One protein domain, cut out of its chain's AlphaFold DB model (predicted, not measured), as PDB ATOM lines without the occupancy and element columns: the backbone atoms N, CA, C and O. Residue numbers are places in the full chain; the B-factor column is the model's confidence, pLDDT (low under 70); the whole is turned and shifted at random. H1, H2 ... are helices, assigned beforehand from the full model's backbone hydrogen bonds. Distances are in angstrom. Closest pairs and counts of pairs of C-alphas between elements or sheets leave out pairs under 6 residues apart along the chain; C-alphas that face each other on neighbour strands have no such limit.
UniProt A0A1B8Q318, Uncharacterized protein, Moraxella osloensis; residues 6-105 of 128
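What this domain is: This is residues 6 to 105 of the 128 residues of an uncharacterized protein of Moraxella osloensis (UniProt A0A1B8Q318). H2 packs on both H3 and H4, H1 is outside near H2, and residues 75 to 88 and 102 to 105 lie on the far side of H3 and H4. The printed part has 100 residues with four named helices, H1 to H4, and no named strand; it is all helix, with 45 residues in named elements. It is compact, radius of gyration of the C-alphas 13.1 A, spanning 33 by 33 by 30 A.

Where its parts are: H2, residues 28 to 41, spans 19.7 A from C-alpha 28 at (147.062, 221.564, 107.391). H3 is residues 55 to 66, 16.4 A; H1 residues 6 to 18, 18.3 A; H4 residues 92 to 97, ending at (157.070, 228.111, 101.391).

How they stand to each other: H2, with residues 29 to 30 alone, touches H3, a helical hairpin; closest C-alphas Thr 30 and Asn 61, 5.7 A. H2 touches H4; closest C-alphas Ser 37 and Ile 97, 5.3 A. H1 is apart from H3 and H4. Every helix has every O i to N i+4 pair within hydrogen-bond range.

The domain as a whole: The printed part has no cut. Links H2 to H3 and H3 to H4 are long. Residues 18 to 23 and 41 to 49 have pLDDT under 70.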
ATOM      1  N   GLU A   6     159.324 213.339 106.010       75.12
ATOM      2  CA  GLU A   6     158.352 212.854 106.977       75.12
ATOM      3  C   GLU A   6     158.839 213.144 108.401       75.12
ATOM      4  O   GLU A   6     158.119 213.788 109.167       75.12
ATOM      5  N   LEU A   7     160.093 212.801 108.709       73.69
ATOM      6  CA  LEU A   7     160.732 213.112 109.988       73.69
ATOM      7  C   LEU A   7     160.826 214.625 110.230       73.69
ATOM      8  O   LEU A   7     160.583 215.099 111.339       73.69
ATOM      9  N   TYR A   8     161.135 215.413 109.194       77.56
ATOM     10  CA  TYR A   8     161.156 216.872 109.312       77.56
ATOM     11  C   TYR A   8     159.781 217.445 109.678       77.56
ATOM     12  O   TYR A   8     159.680 218.296 110.564       77.56
ATOM     13  N   VAL A   9     158.721 217.000 108.999       76.12
ATOM     14  CA  VAL A   9     157.356 217.477 109.262       76.12
ATOM     15  C   VAL A   9     156.881 217.037 110.648       76.12
ATOM     16  O   VAL A   9     156.186 217.806 111.307       76.12
ATOM     17  N   GLU A  10     157.266 215.848 111.110       78.25
ATOM     18  CA  GLU A  10     156.909 215.369 112.447       78.25
ATOM     19  C   GLU A  10     157.600 216.184 113.548       78.25
ATOM     20  O   GLU A  10     156.921 216.756 114.402       78.25
ATOM     21  N   ASN A  11     158.916 216.395 113.440       77.31
ATOM     22  CA  ASN A  11     159.664 217.271 114.348       77.31
ATOM     23  C   ASN A  11     159.089 218.696 114.369       77.31
ATOM     24  O   ASN A  11     159.071 219.371 115.399       77.31
ATOM     25  N   LEU A  12     158.594 219.179 113.225       80.62
ATOM     26  CA  LEU A  12     157.957 220.485 113.152       80.62
ATOM     27  C   LEU A  12     156.659 220.538 113.969       80.62
ATOM     28  O   LEU A  12     156.444 221.517 114.685       80.62
ATOM     29  N   LYS A  13     155.812 219.503 113.903       80.69
ATOM     30  CA  LYS A  13     154.597 219.430 114.732       80.69
ATOM     31  C   LYS A  13     154.944 219.469 116.214       80.69
ATOM     32  O   LYS A  13     154.322 220.229 116.953       80.69
ATOM     33  N   GLU A  14     155.964 218.725 116.637       76.31
ATOM     34  CA  GLU A  14     156.417 218.727 118.030       76.31
ATOM     35  C   GLU A  14     156.860 220.119 118.490       76.31
ATOM     36  O   GLU A  14     156.521 220.540 119.591       76.31
ATOM     37  N   VAL A  15     157.548 220.893 117.644       77.88
ATOM     38  CA  VAL A  15     157.930 222.275 117.985       77.88
ATOM     39  C   VAL A  15     156.707 223.189 118.131       77.88
ATOM     40  O   VAL A  15     156.687 224.049 119.019       77.88
ATOM     41  N   TYR A  16     155.683 223.006 117.295       77.81
ATOM     42  CA  TYR A  16     154.423 223.750 117.397       77.81
ATOM     43  C   TYR A  16     153.593 223.346 118.625       77.81
ATOM     44  O   TYR A  16     152.889 224.191 119.168       77.81
ATOM     45  N   ILE A  17     153.696 222.101 119.094       72.38
ATOM     46  CA  ILE A  17     152.968 221.601 120.271       72.38
ATOM     47  C   ILE A  17     153.728 221.906 121.572       72.38
ATOM     48  O   ILE A  17     153.164 222.457 122.511       72.38
ATOM     49  N   GLY A  18     155.018 221.574 121.637       59.06
ATOM     50  CA  GLY A  18     155.814 221.568 122.867       59.06
ATOM     51  C   GLY A  18     156.528 222.879 123.202       59.06
ATOM     52  O   GLY A  18     156.935 223.073 124.345       59.06
ATOM     53  N   LYS A  19     156.704 223.797 122.239       54.06
ATOM     54  CA  LYS A  19     157.419 225.076 122.458       54.06
ATOM     55  C   LYS A  19     156.624 226.320 122.075       54.06
ATOM     56  O   LYS A  19     157.140 227.435 122.183       54.06
ATOM     57  N   ASN A  20     155.382 226.173 121.620       52.50
ATOM     58  CA  ASN A  20     154.572 227.323 121.255       52.50
ATOM     59  C   ASN A  20     153.855 227.895 122.485       52.50
ATOM     60  O   ASN A  20     152.812 227.394 122.892       52.50
ATOM     61  N   LYS A  21     154.366 229.002 123.038       52.06
ATOM     62  CA  LYS A  21     153.668 229.765 124.091       52.06
ATOM     63  C   LYS A  21     152.277 230.262 123.655       52.06
ATOM     64  O   LYS A  21     151.482 230.634 124.507       52.06
ATOM     65  N   GLN A  22     151.988 230.284 122.349       57.78
ATOM     66  CA  GLN A  22     150.719 230.757 121.783       57.78
ATOM     67  C   GLN A  22     149.673 229.636 121.627       57.78
ATOM     68  O   GLN A  22     148.534 229.930 121.276       57.78
ATOM     69  N   GLY A  23     150.043 228.365 121.849       67.12
ATOM     70  CA  GLY A  23     149.119 227.223 121.807       67.12
ATOM     71  C   GLY A  23     148.508 226.908 120.435       67.12
ATOM     72  O   GLY A  23     147.533 226.167 120.366       67.12
ATOM     73  N   ILE A  24     149.040 227.469 119.342       82.75
ATOM     74  CA  ILE A  24     148.508 227.226 117.994       82.75
ATOM     75  C   ILE A  24     149.268 226.067 117.336       82.75
ATOM     76  O   ILE A  24     150.477 226.206 117.117       82.75
ATOM     77  N   PRO A  25     148.593 224.949 117.007       89.00
ATOM     78  CA  PRO A  25     149.219 223.830 116.314       89.00
ATOM     79  C   PRO A  25     149.561 224.195 114.863       89.00
ATOM     80  O   PRO A  25     149.045 225.163 114.296       89.00
ATOM     81  N   LEU A  26     150.441 223.405 114.248       90.12
ATOM     82  CA  LEU A  26     150.689 223.494 112.812       90.12
ATOM     83  C   LEU A  26     149.416 223.063 112.066       90.12
ATOM     84  O   LEU A  26     149.002 221.911 112.191       90.12
ATOM     85  N   ASN A  27     148.811 223.972 111.304       92.75
ATOM     86  CA  ASN A  27     147.601 223.683 110.539       92.75
ATOM     87  C   ASN A  27     147.913 222.979 109.207       92.75
ATOM     88  O   ASN A  27     149.045 223.002 108.710       92.75
ATOM     89  N   ASP A  28     146.892 222.365 108.607       93.25
ATOM     90  CA  ASP A  28     147.062 221.564 107.391       93.25
ATOM     91  C   ASP A  28     147.493 222.389 106.176       93.25
ATOM     92  O   ASP A  28     148.286 221.912 105.363       93.25
ATOM     93  N   VAL A  29     147.036 223.641 106.070       93.62
ATOM     94  CA  VAL A  29     147.403 224.552 104.974       93.62
ATOM     95  C   VAL A  29     148.905 224.826 104.998       93.62
ATOM     96  O   VAL A  29     149.608 224.602 104.011       93.62
ATOM     97  N   THR A  30     149.424 225.245 106.149       93.50
ATOM     98  CA  THR A  30     150.843 225.552 106.340       93.50
ATOM     99  C   THR A  30     151.687 224.290 106.216       93.50
ATOM    100  O   THR A  30     152.714 224.293 105.536       93.50
ATOM    101  N   ARG A  31     151.237 223.172 106.803       91.31
ATOM    102  CA  ARG A  31     151.902 221.871 106.664       91.31
ATOM    103  C   ARG A  31     152.042 221.464 105.197       91.31
ATOM    104  O   ARG A  31     153.115 221.011 104.791       91.31
ATOM    105  N   LYS A  32     150.979 221.622 104.403       91.44
ATOM    106  CA  LYS A  32     150.981 221.303 102.972       91.44
ATOM    107  C   LYS A  32     151.981 222.172 102.214       91.44
ATOM    108  O   LYS A  32     152.812 221.622 101.501       91.44
ATOM    109  N   LEU A  33     151.977 223.486 102.431       90.75
ATOM    110  CA  LEU A  33     152.916 224.411 101.783       90.75
ATOM    111  C   LEU A  33     154.382 224.082 102.091       90.75
ATOM    112  O   LEU A  33     155.227 224.070 101.194       90.75
ATOM    113  N   ILE A  34     154.680 223.752 103.350       87.88
ATOM    114  CA  ILE A  34     156.017 223.318 103.768       87.88
ATOM    115  C   ILE A  34     156.406 222.029 103.044       87.88
ATOM    116  O   ILE A  34     157.485 221.966 102.458       87.88
ATOM    117  N   SER A  35     155.521 221.028 103.047       84.88
ATOM    118  CA  SER A  35     155.737 219.743 102.370       84.88
ATOM    119  C   SER A  35     155.985 219.921 100.870       84.88
ATOM    120  O   SER A  35     156.952 219.392 100.325       84.88
ATOM    121  N   GLU A  36     155.166 220.727 100.197       85.25
ATOM    122  CA  GLU A  36     155.339 221.012  98.777       85.25
ATOM    123  C   GLU A  36     156.637 221.767  98.494       85.25
ATOM    124  O   GLU A  36     157.325 221.456  97.526       85.25
ATOM    125  N   SER A  37     157.012 222.729  99.338       82.31
ATOM    126  CA  SER A  37     158.278 223.444  99.180       82.31
ATOM    127  C   SER A  37     159.488 222.528  99.407       82.31
ATOM    128  O   SER A  37     160.473 222.647  98.680       82.31
ATOM    129  N   ILE A  38     159.407 221.555 100.331       77.88
ATOM    130  CA  ILE A  38     160.413 220.483 100.450       77.88
ATOM    131  C   ILE A  38     160.487 219.689  99.143       77.88
ATOM    132  O   ILE A  38     161.569 219.557  98.589       77.88
ATOM    133  N   ASN A  39     159.358 219.231  98.597       77.25
ATOM    134  CA  ASN A  39     159.359 218.459  97.348       77.25
ATOM    135  C   ASN A  39     159.927 219.256  96.157       77.25
ATOM    136  O   ASN A  39     160.589 218.686  95.292       77.25
ATOM    137  N   ARG A  40     159.669 220.570  96.094       75.12
ATOM    138  CA  ARG A  40     160.144 221.442  95.006       75.12
ATOM    139  C   ARG A  40     161.634 221.748  95.098       75.12
ATOM    140  O   ARG A  40     162.316 221.745  94.076       75.12
ATOM    141  N   ASN A  41     162.114 222.056  96.302       67.69
ATOM    142  CA  ASN A  41     163.420 222.685  96.496       67.69
ATOM    143  C   ASN A  41     164.432 221.778  97.207       67.69
ATOM    144  O   ASN A  41     165.612 222.095  97.200       67.69
ATOM    145  N   ASN A  42     163.974 220.675  97.814       58.66
ATOM    146  CA  ASN A  42     164.696 219.618  98.541       58.66
ATOM    147  C   ASN A  42     165.692 220.070  99.625       58.66
ATOM    148  O   ASN A  42     166.486 219.281 100.140       58.66
ATOM    149  N   ILE A  43     165.734 221.367  99.930       57.12
ATOM    150  CA  ILE A  43     166.921 221.970 100.520       57.12
ATOM    151  C   ILE A  43     166.525 223.076 101.477       57.12
ATOM    152  O   ILE A  43     166.204 224.197 101.093       57.12
ATOM    153  N   TYR A  44     166.653 222.746 102.755       64.06
ATOM    154  CA  TYR A  44     166.718 223.719 103.826       64.06
ATOM    155  C   TYR A  44     168.032 223.539 104.583       64.06
ATOM    156  O   TYR A  44     168.503 222.411 104.814       64.06
ATOM    157  N   SER A  45     168.651 224.667 104.924       51.03
ATOM    158  CA  SER A  45     169.834 224.680 105.778       51.03
ATOM    159  C   SER A  45     169.465 224.299 107.191       51.03
ATOM    160  O   SER A  45     168.565 224.912 107.754       51.03
ATOM    161  N   GLY A  46     170.208 223.365 107.787       52.09
ATOM    162  CA  GLY A  46     170.133 223.153 109.233       52.09
ATOM    163  C   GLY A  46     170.652 224.364 110.020       52.09
ATOM    164  O   GLY A  46     170.195 224.597 111.135       52.09
ATOM    165  N   ALA A  47     171.543 225.174 109.427       50.12
ATOM    166  CA  ALA A  47     172.150 226.333 110.086       50.12
ATOM    167  C   ALA A  47     171.136 227.444 110.409       50.12
ATOM    168  O   ALA A  47     171.295 228.149 111.398       50.12
ATOM    169  N   ASN A  48     170.055 227.548 109.628       55.06
ATOM    170  CA  ASN A  48     168.983 228.519 109.860       55.06
ATOM    171  C   ASN A  48     167.834 227.935 110.701       55.06
ATOM    172  O   ASN A  48     166.733 228.480 110.701       55.06
ATOM    173  N   GLY A  49     168.056 226.819 111.401       65.31
ATOM    174  CA  GLY A  49     167.004 226.109 112.127       65.31
ATOM    175  C   GLY A  49     165.968 225.483 111.187       65.31
ATOM    176  O   GLY A  49     166.244 225.241 110.016       65.31
ATOM    177  N   LEU A  50     164.768 225.201 111.701       75.25
ATOM    178  CA  LEU A  50     163.659 224.630 110.927       75.25
ATOM    179  C   LEU A  50     162.867 225.765 110.255       75.25
ATOM    180  O   LEU A  50     162.169 226.481 110.975       75.25
ATOM    181  N   PRO A  51     162.883 225.953 108.922       77.25
ATOM    182  CA  PRO A  51     162.214 227.103 108.300       77.25
ATOM    183  C   PRO A  51     160.704 227.160 108.510       77.25
ATOM    184  O   PRO A  51     160.127 228.239 108.569       77.25
ATOM    185  N   GLY A  52     160.067 226.013 108.758       81.69
ATOM    186  CA  GLY A  52     158.668 225.969 109.192       81.69
ATOM    187  C   GLY A  52     158.398 226.678 110.530       81.69
ATOM    188  O   GLY A  52     157.244 226.891 110.893       81.69
ATOM    189  N   THR A  53     159.446 227.026 111.281       86.00
ATOM    190  CA  THR A  53     159.386 227.698 112.586       86.00
ATOM    191  C   THR A  53     159.779 229.172 112.534       86.00
ATOM    192  O   THR A  53     159.726 229.823 113.578       86.00
ATOM    193  N   HIS A  54     160.165 229.693 111.366       89.06
ATOM    194  CA  HIS A  54     160.508 231.107 111.191       89.06
ATOM    195  C   HIS A  54     159.293 232.007 111.436       89.06
ATOM    196  O   HIS A  54     158.145 231.555 111.362       89.06
ATOM    197  N   ALA A  55     159.545 233.273 111.774       90.75
ATOM    198  CA  ALA A  55     158.510 234.213 112.203       90.75
ATOM    199  C   ALA A  55     157.435 234.413 111.124       90.75
ATOM    200  O   ALA A  55     156.244 234.439 111.438       90.75
ATOM    201  N   GLU A  56     157.840 234.452 109.856       93.44
ATOM    202  CA  GLU A  56     156.963 234.601 108.698       93.44
ATOM    203  C   GLU A  56     156.002 233.413 108.586       93.44
ATOM    204  O   GLU A  56     154.789 233.587 108.471       93.44
ATOM    205  N   ILE A  57     156.531 232.190 108.701       93.69
ATOM    206  CA  ILE A  57     155.734 230.963 108.579       93.69
ATOM    207  C   ILE A  57     154.808 230.783 109.780       93.69
ATOM    208  O   ILE A  57     153.646 230.418 109.610       93.69
ATOM    209  N   ARG A  58     155.277 231.101 110.993       92.06
ATOM    210  CA  ARG A  58     154.432 231.087 112.198       92.06
ATOM    211  C   ARG A  58     153.296 232.096 112.106       92.06
ATOM    212  O   ARG A  58     152.172 231.771 112.482       92.06
ATOM    213  N   THR A  59     153.576 233.292 111.595       94.31
ATOM    214  CA  THR A  59     152.566 234.340 111.395       94.31
ATOM    215  C   THR A  59     151.519 233.890 110.384       94.31
ATOM    216  O   THR A  59     150.325 233.956 110.669       94.31
ATOM    217  N   TYR A  60     151.943 233.335 109.248       96.31
ATOM    218  CA  TYR A  60     151.021 232.773 108.265       96.31
ATOM    219  C   TYR A  60     150.169 231.634 108.852       96.31
ATOM    220  O   TYR A  60     148.946 231.629 108.690       96.31
ATOM    221  N   ASN A  61     150.781 230.706 109.599       95.12
ATOM    222  CA  ASN A  61     150.062 229.632 110.289       95.12
ATOM    223  C   ASN A  61     149.032 230.182 111.279       95.12
ATOM    224  O   ASN A  61     147.906 229.699 111.331       95.12
ATOM    225  N   TYR A  62     149.397 231.198 112.061       94.44
ATOM    226  CA  TYR A  62     148.485 231.858 112.992       94.44
ATOM    227  C   TYR A  62     147.272 232.433 112.252       94.44
ATOM    228  O   TYR A  62     146.135 232.110 112.596       94.44
ATOM    229  N   ILE A  63     147.513 233.241 111.215       95.38
ATOM    230  CA  ILE A  63     146.466 233.939 110.460       95.38
ATOM    231  C   ILE A  63     145.511 232.933 109.822       95.38
ATOM    232  O   ILE A  63     144.309 233.013 110.049       95.38
ATOM    233  N   THR A  64     146.037 231.941 109.105       96.31
ATOM    234  CA  THR A  64     145.213 230.925 108.426       96.31
ATOM    235  C   THR A  64     144.531 229.954 109.390       96.31
ATOM    236  O   THR A  64     143.524 229.352 109.039       96.31
ATOM    237  N   THR A  65     145.021 229.823 110.627       94.62
ATOM    238  CA  THR A  65     144.296 229.091 111.678       94.62
ATOM    239  C   THR A  65     143.125 229.902 112.228       94.62
ATOM    240  O   THR A  65     142.069 229.344 112.513       94.62
ATOM    241  N   LYS A  66     143.302 231.214 112.422       94.75
ATOM    242  CA  LYS A  66     142.260 232.095 112.972       94.75
ATOM    243  C   LYS A  66     141.212 232.501 111.937       94.75
ATOM    244  O   LYS A  66     140.057 232.699 112.302       94.75
ATOM    245  N   PHE A  67     141.612 232.599 110.675       96.00
ATOM    246  CA  PHE A  67     140.791 233.046 109.557       96.00
ATOM    247  C   PHE A  67     140.958 232.066 108.384       96.00
ATOM    248  O   PHE A  67     141.681 232.365 107.438       96.00
ATOM    249  N   PRO A  68     140.337 230.876 108.435       94.50
ATOM    250  CA  PRO A  68     140.573 229.816 107.447       94.50
ATOM    251  C   PRO A  68     140.111 230.170 106.025       94.50
ATOM    252  O   PRO A  68     140.606 229.592 105.063       94.50
ATOM    253  N   GLU A  69     139.191 231.124 105.888       95.25
ATOM    254  CA  GLU A  69     138.654 231.587 104.601       95.25
ATOM    255  C   GLU A  69     139.359 232.848 104.072       95.25
ATOM    256  O   GLU A  69     138.932 233.427 103.072       95.25
ATOM    257  N   ILE A  70     140.412 233.324 104.751       95.88
ATOM    258  CA  ILE A  70     141.129 234.517 104.305       95.88
ATOM    259  C   ILE A  70     141.819 234.257 102.963       95.88
ATOM    260  O   ILE A  70     142.498 233.252 102.763       95.88
ATOM    261  N   ASP A  71     141.668 235.205 102.044       96.81
ATOM    262  CA  ASP A  71     142.417 235.211 100.793       96.81
ATOM    263  C   ASP A  71     143.883 235.586 101.066       96.81
ATOM    264  O   ASP A  71     144.158 236.574 101.755       96.81
ATOM    265  N   ASN A  72     144.828 234.829 100.501       96.62
ATOM    266  CA  ASN A  72     146.265 235.071 100.659       96.62
ATOM    267  C   ASN A  72     146.686 236.491 100.254       96.62
ATOM    268  O   ASN A  72     147.560 237.061 100.900       96.62
ATOM    269  N   SER A  73     146.033 237.087  99.251       97.06
ATOM    270  CA  SER A  73     146.282 238.468  98.803       97.06
ATOM    271  C   SER A  73     145.968 239.528  99.862       97.06
ATOM    272  O   SER A  73     146.437 240.662  99.773       97.06
ATOM    273  N   LYS A  74     145.189 239.168 100.888       97.38
ATOM    274  CA  LYS A  74     144.868 240.036 102.027       97.38
ATOM    275  C   LYS A  74     145.832 239.865 103.197       97.38
ATOM    276  O   LYS A  74     145.723 240.591 104.183       97.38
ATOM    277  N   ILE A  75     146.768 238.924 103.112       97.62
ATOM    278  CA  ILE A  75     147.764 238.688 104.153       97.62
ATOM    279  C   ILE A  75     148.989 239.554 103.857       97.62
ATOM    280  O   ILE A  75     149.640 239.402 102.825       97.62
ATOM    281  N   THR A  76     149.326 240.441 104.795       97.44
ATOM    282  CA  THR A  76     150.596 241.176 104.797       97.44
ATOM    283  C   THR A  76     151.406 240.797 106.030       97.44
ATOM    284  O   THR A  76     150.881 240.809 107.143       97.44
ATOM    285  N   ILE A  77     152.679 240.458 105.834       96.75
ATOM    286  CA  ILE A  77     153.616 240.092 106.900       96.75
ATOM    287  C   ILE A  77     154.809 241.044 106.847       96.75
ATOM    288  O   ILE A  77     155.392 241.267 105.786       96.75
ATOM    289  N   ALA A  78     155.177 241.590 108.002       95.62
ATOM    290  CA  ALA A  78     156.392 242.366 108.199       95.62
ATOM    291  C   ALA A  78     157.221 241.698 109.298       95.62
ATOM    292  O   ALA A  78     156.677 241.312 110.335       95.62
ATOM    293  N   THR A  79     158.524 241.571 109.069       93.81
ATOM    294  CA  THR A  79     159.445 240.951 110.026       93.81
ATOM    295  C   THR A  79     160.581 241.911 110.300       93.81
ATOM    296  O   THR A  79     161.203 242.398 109.363       93.81
ATOM    297  N   VAL A  80     160.871 242.156 111.573       92.94
ATOM    298  CA  VAL A  80     161.956 243.042 112.002       92.94
ATOM    299  C   VAL A  80     162.941 242.300 112.893       92.94
ATOM    300  O   VAL A  80     162.593 241.315 113.553       92.94
ATOM    301  N   ARG A  81     164.184 242.771 112.910       88.00
ATOM    302  CA  ARG A  81     165.223 242.314 113.830       88.00
ATOM    303  C   ARG A  81     164.876 242.736 115.255       88.00
ATOM    304  O   ARG A  81     164.558 243.892 115.500       88.00
ATOM    305  N   ALA A  82     164.921 241.800 116.200       86.31
ATOM    306  CA  ALA A  82     164.521 242.076 117.583       86.31
ATOM    307  C   ALA A  82     165.497 243.010 118.322       86.31
ATOM    308  O   ALA A  82     165.098 243.686 119.265       86.31
ATOM    309  N   ASP A  83     166.763 243.017 117.915       88.81
ATOM    310  CA  ASP A  83     167.846 243.810 118.492       88.81
ATOM    311  C   ASP A  83     167.914 245.231 117.921       88.81
ATOM    312  O   ASP A  83     168.100 246.174 118.687       88.81
ATOM    313  N   THR A  84     167.740 245.397 116.607       91.31
ATOM    314  CA  THR A  84     167.877 246.712 115.952       91.31
ATOM    315  C   THR A  84     166.555 247.352 115.541       91.31
ATOM    316  O   THR A  84     166.493 248.563 115.356       91.31
ATOM    317  N   GLY A  85     165.484 246.567 115.408       90.94
ATOM    318  CA  GLY A  85     164.211 247.020 114.841       90.94
ATOM    319  C   GLY A  85     164.218 247.152 113.316       90.94
ATOM    320  O   GLY A  85     163.182 247.483 112.746       90.94
ATOM    321  N   ASP A  86     165.343 246.867 112.655       93.44
ATOM    322  CA  ASP A  86     165.459 246.980 111.203       93.44
ATOM    323  C   ASP A  86     164.639 245.915 110.480       93.44
ATOM    324  O   ASP A  86     164.470 244.788 110.965       93.44
ATOM    325  N   ASP A  87     164.221 246.243 109.261       93.88
ATOM    326  CA  ASP A  87     163.566 245.311 108.357       93.88
ATOM    327  C   ASP A  87     164.402 244.041 108.153       93.88
ATOM    328  O   ASP A  87     165.580 244.061 107.780       93.88
ATOM    329  N   PHE A  88     163.752 242.898 108.348       91.81
ATOM    330  CA  PHE A  88     164.307 241.587 108.072       91.81
ATOM    331  C   PHE A  88     163.588 240.980 106.869       91.81
ATOM    332  O   PHE A  88     162.406 240.624 106.929       91.81
ATOM    333  N   LYS A  89     164.317 240.862 105.757       92.88
ATOM    334  CA  LYS A  89     163.813 240.227 104.536       92.88
ATOM    335  C   LYS A  89     163.509 238.759 104.790       92.88
ATOM    336  O   LYS A  89     164.319 238.051 105.392       92.88
ATOM    337  N   ALA A  90     162.405 238.275 104.230       91.25
ATOM    338  CA  ALA A  90     162.110 236.852 104.263       91.25
ATOM    339  C   ALA A  90     163.214 236.065 103.552       91.25
ATOM    340  O   ALA A  90     163.620 236.390 102.429       91.25
ATOM    341  N   CYS A  91     163.716 235.016 104.202       88.00
ATOM    342  CA  CYS A  91     164.775 234.205 103.611       88.00
ATOM    343  C   CYS A  91     164.249 233.398 102.410       88.00
ATOM    344  O   CYS A  91     163.041 233.238 102.215       88.00
ATOM    345  N   THR A  92     165.157 232.835 101.614       85.75
ATOM    346  CA  THR A  92     164.825 231.964 100.474       85.75
ATOM    347  C   THR A  92     163.859 230.840 100.861       85.75
ATOM    348  O   THR A  92     162.941 230.523 100.106       85.75
ATOM    349  N   SER A  93     164.024 230.259 102.052       85.00
ATOM    350  CA  SER A  93     163.153 229.197 102.563       85.00
ATOM    351  C   SER A  93     161.728 229.692 102.793       85.00
ATOM    352  O   SER A  93     160.789 229.092 102.276       85.00
ATOM    353  N   CYS A  94     161.563 230.804 103.518       89.38
ATOM    354  CA  CYS A  94     160.258 231.409 103.782       89.38
ATOM    355  C   CYS A  94     159.566 231.815 102.479       89.38
ATOM    356  O   CYS A  94     158.410 231.468 102.256       89.38
ATOM    357  N   THR A  95     160.316 232.455 101.582       89.81
ATOM    358  CA  THR A  95     159.847 232.883 100.257       89.81
ATOM    359  C   THR A  95     159.395 231.699  99.397       89.81
ATOM    360  O   THR A  95     158.471 231.822  98.603       89.81
ATOM    361  N   SER A  96     160.024 230.532  99.559       87.06
ATOM    362  CA  SER A  96     159.667 229.315  98.817       87.06
ATOM    363  C   SER A  96     158.443 228.579  99.375       87.06
ATOM    364  O   SER A  96     157.781 227.837  98.639       87.06
ATOM    365  N   ILE A  97     158.190 228.734 100.677       89.81
ATOM    366  CA  ILE A  97     157.070 228.111 101.391       89.81
ATOM    367  C   ILE A  97     155.795 228.933 101.208       89.81
ATOM    368  O   ILE A  97     154.741 228.355 100.951       89.81
ATOM    369  N   LEU A  98     155.877 230.254 101.373       93.31
ATOM    370  CA  LEU A  98     154.699 231.113 101.364       93.31
ATOM    371  C   LEU A  98     154.065 231.202  99.965       93.31
ATOM    372  O   LEU A  98     154.782 231.178  98.960       93.31
ATOM    373  N   PRO A  99     152.725 231.319  99.883       94.38
ATOM    374  CA  PRO A  99     152.046 231.627  98.630       94.38
ATOM    375  C   PRO A  99     152.546 232.957  98.059       94.38
ATOM    376  O   PRO A  99     152.865 233.879  98.810       94.38
ATOM    377  N   LYS A 100     152.584 233.073  96.730       92.00
ATOM    378  CA  LYS A 100     153.094 234.278  96.049       92.00
ATOM    379  C   LYS A 100     152.218 235.505  96.283       92.00
ATOM    380  O   LYS A 100     152.679 236.626  96.110       92.00
ATOM    381  N   GLU A 101     150.959 235.274  96.626       96.19
ATOM    382  CA  GLU A 101     149.951 236.295  96.863       96.19
ATOM    383  C   GLU A 101     150.120 236.955  98.238       96.19
ATOM    384  O   GLU A 101     149.631 238.062  98.436       96.19
ATOM    385  N   VAL A 102     150.830 236.314  99.177       96.38
ATOM    386  CA  VAL A 102     151.128 236.909 100.486       96.38
ATOM    387  C   VAL A 102     152.125 238.050 100.307       96.38
ATOM    388  O   VAL A 102     153.231 237.860  99.800       96.38
ATOM    389  N   ASN A 103     151.759 239.236 100.783       96.94
ATOM    390  CA  ASN A 103     152.614 240.411 100.711       96.94
ATOM    391  C   ASN A 103     153.640 240.414 101.857       96.94
ATOM    392  O   ASN A 103     153.270 240.497 103.029       96.94
ATOM    393  N   ILE A 104     154.935 240.360 101.534       96.00
ATOM    394  CA  ILE A 104     156.017 240.506 102.518       96.00
ATOM    395  C   ILE A 104     156.552 241.930 102.460       96.00
ATOM    396  O   ILE A 104     157.368 242.264 101.600       96.00
ATOM    397  N   LEU A 105     156.095 242.765 103.392       95.31
ATOM    398  CA  LEU A 105     156.361 244.202 103.387       95.31
ATOM    399  C   LEU A 105     157.856 244.519 103.513       95.31
ATOM    400  O   LEU A 105     158.351 245.428 102.857       95.31
TER     401      LEU A 105